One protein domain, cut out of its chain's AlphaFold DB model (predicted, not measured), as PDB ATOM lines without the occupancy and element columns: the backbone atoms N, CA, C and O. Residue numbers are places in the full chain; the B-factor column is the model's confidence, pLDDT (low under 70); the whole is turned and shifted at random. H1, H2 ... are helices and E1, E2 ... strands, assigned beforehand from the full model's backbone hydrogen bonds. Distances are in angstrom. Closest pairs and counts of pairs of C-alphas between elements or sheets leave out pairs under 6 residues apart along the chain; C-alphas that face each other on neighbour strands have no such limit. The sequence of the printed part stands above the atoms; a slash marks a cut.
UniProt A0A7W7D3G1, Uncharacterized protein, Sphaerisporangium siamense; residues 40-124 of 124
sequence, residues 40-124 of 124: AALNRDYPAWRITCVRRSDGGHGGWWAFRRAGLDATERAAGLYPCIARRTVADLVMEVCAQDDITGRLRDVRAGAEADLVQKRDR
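What this domain is: This is residues 40 to 124 of the 124 residues of an uncharacterized protein of Sphaerisporangium siamense (UniProt A0A7W7D3G1). A small three-stranded sheet has one very long helix, H3, along one face: H3 packs on the sheet with residues 90 to 101, and its residues 109 to 122 stick out past it as a free arm. The short helix H1 packs on the sheet mainly at E1, and the short helix H2 sits off the sheet, near H3. The printed part has 85 residues, with three named helices and three named strands in the order H1 E1 E2 H2 E3 H3. The sheet runs E1 E2 E3, antiparallel throughout, and the class is mixed, helices and strands. The whole is loose, with a radius of gyration of the C-alphas of 17.2 A, and spans 67 by 24 by 18 A, the arm of H3 adding much of the length.

How they stand to each other: The inner strand E2, residues 61 to 68, forms a hairpin with the edge strand E1, residues 49 to 55; they are antiparallel at 161 degrees, with N 52 and O 65 within hydrogen-bond range at 2.9 A. The other edge strand, E3, residues 84 to 87, is antiparallel to E2 at 155 degrees, with N 64 and O 87 within hydrogen-bond range at 2.8 A. H3, residues 90 to 122, is on the sheet at a height over the sheet of 11.7 A. It lies over E2 and E3 and runs along the strands, at 7 degrees to E2 on the local plane. The closest C-alphas of E2 and H3 are those of Trp 64 and Val 90, 6.0 A apart; those of E3 and H3 are Arg 87 and Leu 93, 5.3 A apart. H1, residues 40 to 45, is on the sheet too; its closest C-alpha pair with E1 is Asn 43 and Ile 51, 6.1 A apart. The domain has two layers, helices on one face of a sheet: H1 and H3 on one face of E1 E2 E3. H1 and H3 are only just apart, with closest C-alphas 8.3 A apart. H2, residues 74 to 78, is not on the sheet; it is close to H3 but not clearly touching, the closest C-alphas being Glu 76 and Thr 104, 7.2 A apart. In H2 and H3 every O i to N i+4 pair is within hydrogen-bond range; in H1 1 of 2 is.

Where its parts are: E2 is 22.0 A long from first to last C-alpha, E1 18.9 A and E3 10.4 A. H3 is 48.3 A long, from C-alpha 90 at (36.233, 30.759, -3.441) to C-alpha 122 at (26.823, -16.369, -8.021). H1 begins at C-alpha 40, (47.549, 24.868, -0.643), and is 8.8 A long; H2 is 6.1 A long.

The domain as a whole: The C-alphas of Asp 58 and Arg 124, the two farthest apart, are 67.7 A apart. Residues 109 to 124, of which 109 to 122 belong to H3, stand free; the body without them spans 42 by 22 by 18 A. The printed part has no cut, and the five links are tight. The mean pLDDT of the printed part is 87.8, and residue 124, the chain's last, is under 70.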
ATOM      1  N   ALA A  40      46.829  26.102  -0.949       72.62
ATOM      2  CA  ALA A  40      47.549  24.868  -0.643       72.62
ATOM      3  C   ALA A  40      46.761  23.932   0.294       72.62
ATOM      4  O   ALA A  40      46.944  22.721   0.213       72.62
ATOM      5  N   ALA A  41      45.900  24.480   1.159       79.44
ATOM      6  CA  ALA A  41      44.989  23.691   1.986       79.44
ATOM      7  C   ALA A  41      43.854  23.130   1.122       79.44
ATOM      8  O   ALA A  41      43.687  21.924   1.065       79.44
ATOM      9  N   LEU A  42      43.214  23.964   0.295       81.50
ATOM     10  CA  LEU A  42      42.145  23.514  -0.606       81.50
ATOM     11  C   LEU A  42      42.567  22.363  -1.533       81.50
ATOM     12  O   LEU A  42      41.848  21.386  -1.676       81.50
ATOM     13  N   ASN A  43      43.753  22.434  -2.145       82.50
ATOM     14  CA  ASN A  43      44.239  21.345  -3.004       82.50
ATOM     15  C   ASN A  43      44.624  20.068  -2.233       82.50
ATOM     16  O   ASN A  43      44.787  19.015  -2.848       82.50
ATOM     17  N   ARG A  44      44.822  20.164  -0.914       85.19
ATOM     18  CA  ARG A  44      45.042  19.016  -0.029       85.19
ATOM     19  C   ARG A  44      43.713  18.400   0.397       85.19
ATOM     20  O   ARG A  44      43.600  17.181   0.372       85.19
ATOM     21  N   ASP A  45      42.745  19.241   0.743       86.31
ATOM     22  CA  ASP A  45      41.429  18.829   1.239       86.31
ATOM     23  C   ASP A  45      40.562  18.247   0.112       86.31
ATOM     24  O   ASP A  45      39.805  17.307   0.337       86.31
ATOM     25  N   TYR A  46      40.746  18.729  -1.124       89.25
ATOM     26  CA  TYR A  46      40.050  18.255  -2.326       89.25
ATOM     27  C   TYR A  46      41.044  17.685  -3.351       89.25
ATOM     28  O   TYR A  46      41.286  18.288  -4.402       89.25
ATOM     29  N   PRO A  47      41.649  16.512  -3.087       90.56
ATOM     30  CA  PRO A  47      42.751  15.984  -3.894       90.56
ATOM     31  C   PRO A  47      42.331  15.574  -5.313       90.56
ATOM     32  O   PRO A  47      43.172  15.536  -6.213       90.56
ATOM     33  N   ALA A  48      41.041  15.295  -5.538       90.62
ATOM     34  CA  ALA A  48      40.488  15.026  -6.867       90.62
ATOM     35  C   ALA A  48      40.501  16.266  -7.780       90.62
ATOM     36  O   ALA A  48      40.387  16.141  -9.005       90.62
ATOM     37  N   TRP A  49      40.690  17.449  -7.196       93.94
ATOM     38  CA  TRP A  49      40.602  18.731  -7.865       93.94
ATOM     39  C   TRP A  49      41.958  19.438  -7.907       93.94
ATOM     40  O   TRP A  49      42.859  19.234  -7.089       93.94
ATOM     41  N   ARG A  50      42.116  20.282  -8.920       94.19
ATOM     42  CA  ARG A  50      43.120  21.335  -8.982       94.19
ATOM     43  C   ARG A  50      42.382  22.660  -8.918       94.19
ATOM     44  O   ARG A  50      41.760  23.067  -9.897       94.19
ATOM     45  N   ILE A  51      42.463  23.317  -7.770       92.06
ATOM     46  CA  ILE A  51      41.840  24.610  -7.511       92.06
ATOM     47  C   ILE A  51      42.874  25.706  -7.760       92.06
ATOM     48  O   ILE A  51      44.021  25.606  -7.315       92.06
ATOM     49  N   THR A  52      42.478  26.750  -8.485       90.94
ATOM     50  CA  THR A  52      43.333  27.892  -8.819       90.94
ATOM     51  C   THR A  52      42.555  29.202  -8.803       90.94
ATOM     52  O   THR A  52      41.397  29.265  -9.217       90.94
ATOM     53  N   CYS A  53      43.215  30.275  -8.366       88.75
ATOM     54  CA  CYS A  53      42.741  31.633  -8.615       88.75
ATOM     55  C   CYS A  53      43.111  32.014 -10.049       88.75
ATOM     56  O   CYS A  53      44.239  31.770 -10.482       88.75
ATOM     57  N   VAL A  54      42.188  32.640 -10.771       85.12
ATOM     58  CA  VAL A  54      42.465  33.220 -12.087       85.12
ATOM     59  C   VAL A  54      42.640  34.721 -11.922       85.12
ATOM     60  O   VAL A  54      41.850  35.382 -11.247       85.12
ATOM     61  N   ARG A  55      43.696  35.270 -12.526       83.25
ATOM     62  CA  ARG A  55      43.860  36.715 -12.679       83.25
ATOM     63  C   ARG A  55      43.401  37.137 -14.062       83.25
ATOM     64  O   ARG A  55      43.614  36.424 -15.039       83.25
ATOM     65  N   ARG A  56      42.763  38.299 -14.125       80.62
ATOM     66  CA  ARG A  56      42.470  38.982 -15.382       80.62
ATOM     67  C   ARG A  56      43.767  39.547 -15.968       80.62
ATOM     68  O   ARG A  56      44.736  39.766 -15.243       80.62
ATOM     69  N   SER A  57      43.767  39.804 -17.273       81.50
ATOM     70  CA  SER A  57      44.899  40.421 -17.984       81.50
ATOM     71  C   SER A  57      45.243  41.823 -17.470       81.50
ATOM     72  O   SER A  57      46.398  42.224 -17.528       81.50
ATOM     73  N   ASP A  58      44.261  42.534 -16.912       85.69
ATOM     74  CA  ASP A  58      44.422  43.832 -16.244       85.69
ATOM     75  C   ASP A  58      44.985  43.731 -14.808       85.69
ATOM     76  O   ASP A  58      45.067  44.730 -14.100       85.69
ATOM     77  N   GLY A  59      45.362  42.531 -14.351       77.56
ATOM     78  CA  GLY A  59      45.865  42.282 -12.997       77.56
ATOM     79  C   GLY A  59      44.774  42.138 -11.929       77.56
ATOM     80  O   GLY A  59      45.085  41.788 -10.787       77.56
ATOM     81  N   GLY A  60      43.503  42.340 -12.287       77.25
ATOM     82  CA  GLY A  60      42.363  42.202 -11.389       77.25
ATOM     83  C   GLY A  60      42.023  40.751 -11.025       77.25
ATOM     84  O   GLY A  60      42.474  39.781 -11.643       77.25
ATOM     85  N   HIS A  61      41.165  40.587 -10.013       81.44
ATOM     86  CA  HIS A  61      40.648  39.274  -9.620       81.44
ATOM     87  C   HIS A  61      39.680  38.720 -10.680       81.44
ATOM     88  O   HIS A  61      38.627  39.299 -10.974       81.44
ATOM     89  N   GLY A  62      40.053  37.584 -11.269       82.75
ATOM     90  CA  GLY A  62      39.312  36.901 -12.332       82.75
ATOM     91  C   GLY A  62      38.383  35.794 -11.847       82.75
ATOM     92  O   GLY A  62      37.699  35.195 -12.669       82.75
ATOM     93  N   GLY A  63      38.310  35.544 -10.539       90.12
ATOM     94  CA  GLY A  63      37.542  34.437  -9.974       90.12
ATOM     95  C   GLY A  63      38.392  33.203  -9.689       90.12
ATOM     96  O   GLY A  63      39.622  33.263  -9.598       90.12
ATOM     97  N   TRP A  64      37.708  32.078  -9.529       93.88
ATOM     98  CA  TRP A  64      38.276  30.813  -9.092       93.88
ATOM     99  C   TRP A  64      37.805  29.672  -9.978       93.88
ATOM    100  O   TRP A  64      36.656  29.650 -10.420       93.88
ATOM    101  N   TRP A  65      38.713  28.736 -10.230       95.06
ATOM    102  CA  TRP A  65      38.465  27.574 -11.068       95.06
ATOM    103  C   TRP A  65      38.890  26.300 -10.347       95.06
ATOM    104  O   TRP A  65      39.936  26.277  -9.697       95.06
ATOM    105  N   ALA A  66      38.097  25.244 -10.499       95.75
ATOM    106  CA  ALA A  66      38.425  23.887 -10.090       95.75
ATOM    107  C   ALA A  66      38.403  22.979 -11.320       95.75
ATOM    108  O   ALA A  66      37.445  22.994 -12.091       95.75
ATOM    109  N   PHE A  67      39.449  22.179 -11.496       95.06
ATOM    110  CA  PHE A  67      39.555  21.197 -12.575       95.06
ATOM    111  C   PHE A  67      39.706  19.805 -11.979       95.06
ATOM    112  O   PHE A  67      40.569  19.612 -11.119       95.06
ATOM    113  N   ARG A  68      38.917  18.828 -12.431       93.62
ATOM    114  CA  ARG A  68      39.134  17.434 -12.034       93.62
ATOM    115  C   ARG A  68      40.450  16.922 -12.601       93.62
ATOM    116  O   ARG A  68      40.805  17.204 -13.744       93.62
ATOM    117  N   ARG A  69      41.172  16.144 -11.795       88.94
ATOM    118  CA  ARG A  69      42.413  15.482 -12.226       88.94
ATOM    119  C   ARG A  69      42.155  14.278 -13.129       88.94
ATOM    120  O   ARG A  69      42.986  13.978 -13.978       88.94
ATOM    121  N   ALA A  70      41.027  13.600 -12.934       88.50
ATOM    122  CA  ALA A  70      40.605  12.456 -13.730       88.50
ATOM    123  C   ALA A  70      39.416  12.825 -14.627       88.50
ATOM    124  O   ALA A  70      38.593  13.671 -14.272       88.50
ATOM    125  N   GLY A  71      39.329  12.172 -15.787       89.81
ATOM    126  CA  GLY A  71      38.148  12.257 -16.642       89.81
ATOM    127  C   GLY A  71      36.939  11.591 -15.986       89.81
ATOM    128  O   GLY A  71      37.096  10.647 -15.218       89.81
ATOM    129  N   LEU A  72      35.743  12.083 -16.311       92.56
ATOM    130  CA  LEU A  72      34.486  11.507 -15.832       92.56
ATOM    131  C   LEU A  72      34.087  10.289 -16.660       92.56
ATOM    132  O   LEU A  72      34.174  10.348 -17.893       92.56
ATOM    133  N   ASP A  73      33.580   9.243 -16.020       92.69
ATOM    134  CA  ASP A  73      32.942   8.121 -16.707       92.69
ATOM    135  C   ASP A  73      31.496   8.438 -17.151       92.69
ATOM    136  O   ASP A  73      30.978   9.541 -16.955       92.69
ATOM    137  N   ALA A  74      30.845   7.491 -17.833       92.94
ATOM    138  CA  ALA A  74      29.503   7.702 -18.380       92.94
ATOM    139  C   ALA A  74      28.432   7.892 -17.289       92.94
ATOM    140  O   ALA A  74      27.531   8.713 -17.463       92.94
ATOM    141  N   THR A  75      28.532   7.174 -16.166       93.31
ATOM    142  CA  THR A  75      27.590   7.299 -15.046       93.31
ATOM    143  C   THR A  75      27.768   8.635 -14.342       93.31
ATOM    144  O   THR A  75      26.788   9.305 -14.044       93.31
ATOM    145  N   GLU A  76      29.014   9.044 -14.112       93.38
ATOM    146  CA  GLU A  76      29.343  10.325 -13.493       93.38
ATOM    147  C   GLU A  76      28.807  11.503 -14.316       93.38
ATOM    148  O   GLU A  76      28.208  12.428 -13.768       93.38
ATOM    149  N   ARG A  77      28.945  11.447 -15.646       92.94
ATOM    150  CA  ARG A  77      28.359  12.456 -16.544       92.94
ATOM    151  C   ARG A  77      26.835  12.431 -16.522       92.94
ATOM    152  O   ARG A  77      26.219  13.492 -16.486       92.94
ATOM    153  N   ALA A  78      26.226  11.245 -16.531       93.62
ATOM    154  CA  ALA A  78      24.772  11.105 -16.444       93.62
ATOM    155  C   ALA A  78      24.215  11.625 -15.106       93.62
ATOM    156  O   ALA A  78      23.105  12.143 -15.067       93.62
ATOM    157  N   ALA A  79      25.008  11.549 -14.034       92.31
ATOM    158  CA  ALA A  79      24.699  12.128 -12.728       92.31
ATOM    159  C   ALA A  79      24.913  13.656 -12.661       92.31
ATOM    160  O   ALA A  79      24.708  14.252 -11.607       92.31
ATOM    161  N   GLY A  80      25.317  14.296 -13.765       93.50
ATOM    162  CA  GLY A  80      25.480  15.748 -13.853       93.50
ATOM    163  C   GLY A  80      26.797  16.285 -13.292       93.50
ATOM    164  O   GLY A  80      26.894  17.482 -13.036       93.50
ATOM    165  N   LEU A  81      27.814  15.436 -13.093       94.62
ATOM    166  CA  LEU A  81      29.132  15.897 -12.653       94.62
ATOM    167  C   LEU A  81      29.838  16.704 -13.750       94.62
ATOM    168  O   LEU A  81      29.743  16.389 -14.940       94.62
ATOM    169  N   TYR A  82      30.602  17.720 -13.337       93.44
ATOM    170  CA  TYR A  82      31.333  18.598 -14.249       93.44
ATOM    171  C   TYR A  82      32.847  18.345 -14.169       93.44
ATOM    172  O   TYR A  82      33.409  18.231 -13.081       93.44
ATOM    173  N   PRO A  83      33.561  18.298 -15.309       93.75
ATOM    174  CA  PRO A  83      35.016  18.138 -15.313       93.75
ATOM    175  C   PRO A  83      35.749  19.413 -14.862       93.75
ATOM    176  O   PRO A  83      36.907  19.355 -14.444       93.75
ATOM    177  N   CYS A  84      35.089  20.570 -14.952       95.38
ATOM    178  CA  CYS A  84      35.607  21.852 -14.504       95.38
ATOM    179  C   CYS A  84      34.484  22.761 -13.996       95.38
ATOM    180  O   CYS A  84      33.346  22.692 -14.455       95.38
ATOM    181  N   ILE A  85      34.821  23.616 -13.033       95.38
ATOM    182  CA  ILE A  85      33.899  24.544 -12.375       95.38
ATOM    183  C   ILE A  85      34.574  25.914 -12.314       95.38
ATOM    184  O   ILE A  85      35.740  26.008 -11.935       95.38
ATOM    185  N   ALA A  86      33.832  26.973 -12.633       94.94
ATOM    186  CA  ALA A  86      34.261  28.355 -12.453       94.94
ATOM    187  C   ALA A  86      33.262  29.115 -11.571       94.94
ATOM    188  O   ALA A  86      32.046  29.027 -11.779       94.94
ATOM    189  N   ARG A  87      33.763  29.870 -10.590       93.06
ATOM    190  CA  ARG A  87      32.954  30.705  -9.689       93.06
ATOM    191  C   ARG A  87      33.643  32.028  -9.384       93.06
ATOM    192  O   ARG A  87      34.861  32.170  -9.510       93.06
ATOM    193  N   ARG A  88      32.849  33.026  -8.989       88.50
ATOM    194  CA  ARG A  88      33.360  34.364  -8.669       88.50
ATOM    195  C   ARG A  88      34.076  34.382  -7.321       88.50
ATOM    196  O   ARG A  88      35.134  34.997  -7.222       88.50
ATOM    197  N   THR A  89      33.536  33.692  -6.320       86.31
ATOM    198  CA  THR A  89      34.137  33.573  -4.985       86.31
ATOM    199  C   THR A  89      34.715  32.173  -4.766       86.31
ATOM    200  O   THR A  89      34.338  31.215  -5.439       86.31
ATOM    201  N   VAL A  90      35.661  32.058  -3.830       85.62
ATOM    202  CA  VAL A  90      36.233  30.759  -3.441       85.62
ATOM    203  C   VAL A  90      35.231  29.915  -2.652       85.62
ATOM    204  O   VAL A  90      35.219  28.702  -2.813       85.62
ATOM    205  N   ALA A  91      34.352  30.545  -1.865       85.56
ATOM    206  CA  ALA A  91      33.324  29.849  -1.098       85.56
ATOM    207  C   ALA A  91      32.336  29.129  -2.026       85.56
ATOM    208  O   ALA A  91      32.113  27.933  -1.866       85.56
ATOM    209  N   ASP A  92      31.834  29.816  -3.057       88.62
ATOM    210  CA  ASP A  92      30.934  29.205  -4.044       88.62
ATOM    211  C   ASP A  92      31.613  28.063  -4.803       88.62
ATOM    212  O   ASP A  92      30.978  27.059  -5.122       88.62
ATOM    213  N   LEU A  93      32.911  28.209  -5.104       92.94
ATOM    214  CA  LEU A  93      33.671  27.149  -5.759       92.94
ATOM    215  C   LEU A  93      33.763  25.914  -4.866       92.94
ATOM    216  O   LEU A  93      33.527  24.806  -5.337       92.94
ATOM    217  N   VAL A  94      34.113  26.110  -3.594       90.06
ATOM    218  CA  VAL A  94      34.261  25.023  -2.627       90.06
ATOM    219  C   VAL A  94      32.927  24.320  -2.398       90.06
ATOM    220  O   VAL A  94      32.900  23.099  -2.447       90.06
ATOM    221  N   MET A  95      31.816  25.049  -2.250       88.88
ATOM    222  CA  MET A  95      30.489  24.433  -2.108       88.88
ATOM    223  C   MET A  95      30.141  23.514  -3.287       88.88
ATOM    224  O   MET A  95      29.666  22.400  -3.080       88.88
ATOM    225  N   GLU A  96      30.418  23.947  -4.520       93.75
ATOM    226  CA  GLU A  96      30.184  23.122  -5.711       93.75
ATOM    227  C   GLU A  96      31.114  21.898  -5.758       93.75
ATOM    228  O   GLU A  96      30.676  20.794  -6.079       93.75
ATOM    229  N   VAL A  97      32.397  22.081  -5.422       93.88
ATOM    230  CA  VAL A  97      33.379  20.989  -5.342       93.88
ATOM    231  C   VAL A  97      32.927  19.931  -4.336       93.88
ATOM    232  O   VAL A  97      32.893  18.751  -4.680       93.88
ATOM    233  N   CYS A  98      32.504  20.348  -3.139       91.88
ATOM    234  CA  CYS A  98      31.980  19.445  -2.117       91.88
ATOM    235  C   CYS A  98      30.766  18.666  -2.620       91.88
ATOM    236  O   CYS A  98      30.730  17.446  -2.498       91.88
ATOM    237  N   ALA A  99      29.803  19.348  -3.247       92.56
ATOM    238  CA  ALA A  99      28.608  18.694  -3.770       92.56
ATOM    239  C   ALA A  99      28.948  17.607  -4.807       92.56
ATOM    240  O   ALA A  99      28.353  16.529  -4.808       92.56
ATOM    241  N   GLN A 100      29.928  17.855  -5.679       93.69
ATOM    242  CA  GLN A 100      30.355  16.862  -6.665       93.69
ATOM    243  C   GLN A 100      31.139  15.698  -6.063       93.69
ATOM    244  O   GLN A 100      31.004  14.566  -6.541       93.69
ATOM    245  N   ASP A 101      31.945  15.947  -5.035       92.19
ATOM    246  CA  ASP A 101      32.638  14.886  -4.305       92.19
ATOM    247  C   ASP A 101      31.641  14.001  -3.543       92.19
ATOM    248  O   ASP A 101      31.750  12.776  -3.627       92.19
ATOM    249  N   ASP A 102      30.599  14.579  -2.938       91.69
ATOM    250  CA  ASP A 102      29.516  13.832  -2.285       91.69
ATOM    251  C   ASP A 102      28.756  12.939  -3.273       91.69
ATOM    252  O   ASP A 102      28.518  11.757  -3.008       91.69
ATOM    253  N   ILE A 103      28.398  13.474  -4.446       91.88
ATOM    254  CA  ILE A 103      27.757  12.688  -5.511       91.88
ATOM    255  C   ILE A 103      28.684  11.550  -5.958       91.88
ATOM    256  O   ILE A 103      28.238  10.414  -6.111       91.88
ATOM    257  N   THR A 104      29.980  11.827  -6.122       90.69
ATOM    258  CA  THR A 104      30.967  10.809  -6.518       90.69
ATOM    259  C   THR A 104      31.095   9.710  -5.466       90.69
ATOM    260  O   THR A 104      31.146   8.533  -5.821       90.69
ATOM    261  N   GLY A 105      31.114  10.073  -4.180       89.69
ATOM    262  CA  GLY A 105      31.100   9.126  -3.066       89.69
ATOM    263  C   GLY A 105      29.880   8.210  -3.126       89.69
ATOM    264  O   GLY A 105      30.028   6.993  -3.193       89.69
ATOM    265  N   ARG A 106      28.681   8.788  -3.258       91.31
ATOM    266  CA  ARG A 106      27.427   8.021  -3.361       91.31
ATOM    267  C   ARG A 106      27.404   7.070  -4.557       91.31
ATOM    268  O   ARG A 106      26.929   5.945  -4.435       91.31
ATOM    269  N   LEU A 107      27.922   7.489  -5.714       90.38
ATOM    270  CA  LEU A 107      28.010   6.618  -6.891       90.38
ATOM    271  C   LEU A 107      28.941   5.421  -6.656       90.38
ATOM    272  O   LEU A 107      28.652   4.326  -7.140       90.38
ATOM    273  N   ARG A 108      30.040   5.603  -5.913       89.56
ATOM    274  CA  ARG A 108      30.943   4.501  -5.541       89.56
ATOM    275  C   ARG A 108      30.265   3.519  -4.595       89.56
ATOM    276  O   ARG A 108      30.360   2.318  -4.832       89.56
ATOM    277  N   ASP A 109      29.534   4.017  -3.602       89.12
ATOM    278  CA  ASP A 109      28.805   3.172  -2.651       89.12
ATOM    279  C   ASP A 109      27.741   2.319  -3.359       89.12
ATOM    280  O   ASP A 109      27.639   1.116  -3.117       89.12
ATOM    281  N   VAL A 110      26.999   2.910  -4.304       87.50
ATOM    282  CA  VAL A 110      26.012   2.184  -5.123       87.50
ATOM    283  C   VAL A 110      26.673   1.082  -5.954       87.50
ATOM    284  O   VAL A 110      26.140  -0.025  -6.033       87.50
ATOM    285  N   ARG A 111      27.837   1.353  -6.561       87.94
ATOM    286  CA  ARG A 111      28.585   0.342  -7.327       87.94
ATOM    287  C   ARG A 111      29.061  -0.802  -6.435       87.94
ATOM    288  O   ARG A 111      28.831  -1.954  -6.781       87.94
ATOM    289  N   ALA A 112      29.646  -0.485  -5.282       85.50
ATOM    290  CA  ALA A 112      30.112  -1.487  -4.326       85.50
ATOM    291  C   ALA A 112      28.961  -2.379  -3.826       85.50
ATOM    292  O   ALA A 112      29.112  -3.599  -3.746       85.50
ATOM    293  N   GLY A 113      27.790  -1.791  -3.554       86.81
ATOM    294  CA  GLY A 113      26.583  -2.543  -3.201       86.81
ATOM    295  C   GLY A 113      26.118  -3.480  -4.323       86.81
ATOM    296  O   GLY A 113      25.874  -4.659  -4.081       86.81
ATOM    297  N   ALA A 114      26.063  -2.990  -5.565       84.25
ATOM    298  CA  ALA A 114      25.659  -3.800  -6.714       84.25
ATOM    299  C   ALA A 114      26.626  -4.967  -6.997       84.25
ATOM    300  O   ALA A 114      26.192  -6.064  -7.353       84.25
ATOM    301  N   GLU A 115      27.931  -4.753  -6.828       84.81
ATOM    302  CA  GLU A 115      28.947  -5.803  -6.966       84.81
ATOM    303  C   GLU A 115      28.806  -6.875  -5.877       84.81
ATOM    304  O   GLU A 115      28.847  -8.068  -6.187       84.81
ATOM    305  N   ALA A 116      28.567  -6.469  -4.626       82.50
ATOM    306  CA  ALA A 116      28.336  -7.396  -3.519       82.50
ATOM    307  C   ALA A 116      27.097  -8.281  -3.755       82.50
ATOM    308  O   ALA A 116      27.158  -9.498  -3.556       82.50
ATOM    309  N   ASP A 117      26.002  -7.699  -4.255       80.56
ATOM    310  CA  ASP A 117      24.777  -8.433  -4.594       80.56
ATOM    311  C   ASP A 117      24.997  -9.455  -5.722       80.56
ATOM    312  O   ASP A 117      24.426 -10.550  -5.706       80.56
ATOM    313  N   LEU A 118      25.818  -9.115  -6.721       80.19
ATOM    314  CA  LEU A 118      26.150 -10.020  -7.824       80.19
ATOM    315  C   LEU A 118      27.004 -11.204  -7.365       80.19
ATOM    316  O   LEU A 118      26.778 -12.319  -7.832       80.19
ATOM    317  N   VAL A 119      27.953 -10.985  -6.452       80.56
ATOM    318  CA  VAL A 119      28.763 -12.067  -5.865       80.56
ATOM    319  C   VAL A 119      27.871 -13.025  -5.077       80.56
ATOM    320  O   VAL A 119      27.878 -14.222  -5.349       80.56
ATOM    321  N   GLN A 120      26.999 -12.505  -4.205       75.06
ATOM    322  CA  GLN A 120      26.070 -13.344  -3.438       75.06
ATOM    323  C   GLN A 120      25.130 -14.179  -4.317       75.06
ATOM    324  O   GLN A 120      24.762 -15.290  -3.939       75.06
ATOM    325  N   LYS A 121      24.716 -13.659  -5.480       73.81
ATOM    326  CA  LYS A 121      23.885 -14.403  -6.439       73.81
ATOM    327  C   LYS A 121      24.654 -15.471  -7.217       73.81
ATOM    328  O   LYS A 121      24.013 -16.376  -7.729       73.81
ATOM    329  N   ARG A 122      25.981 -15.359  -7.351       71.44
ATOM    330  CA  ARG A 122      26.823 -16.369  -8.021       71.44
ATOM    331  C   ARG A 122      27.197 -17.533  -7.105       71.44
ATOM    332  O   ARG A 122      27.447 -18.617  -7.615       71.44
ATOM    333  N   ASP A 123      27.213 -17.302  -5.795       73.44
ATOM    334  CA  ASP A 123      27.531 -18.311  -4.775       73.44
ATOM    335  C   ASP A 123      26.293 -19.096  -4.277       73.44
ATOM    336  O   ASP A 123      26.396 -19.884  -3.334       73.44
ATOM    337  N   ARG A 124      25.119 -18.883  -4.889       60.03
ATOM    338  CA  ARG A 124      23.867 -19.625  -4.654       60.03
ATOM    339  C   ARG A 124      23.489 -20.447  -5.878       60.03
ATOM    340  O   ARG A 124      22.932 -21.544  -5.666       60.03
TER     341      ARG A 124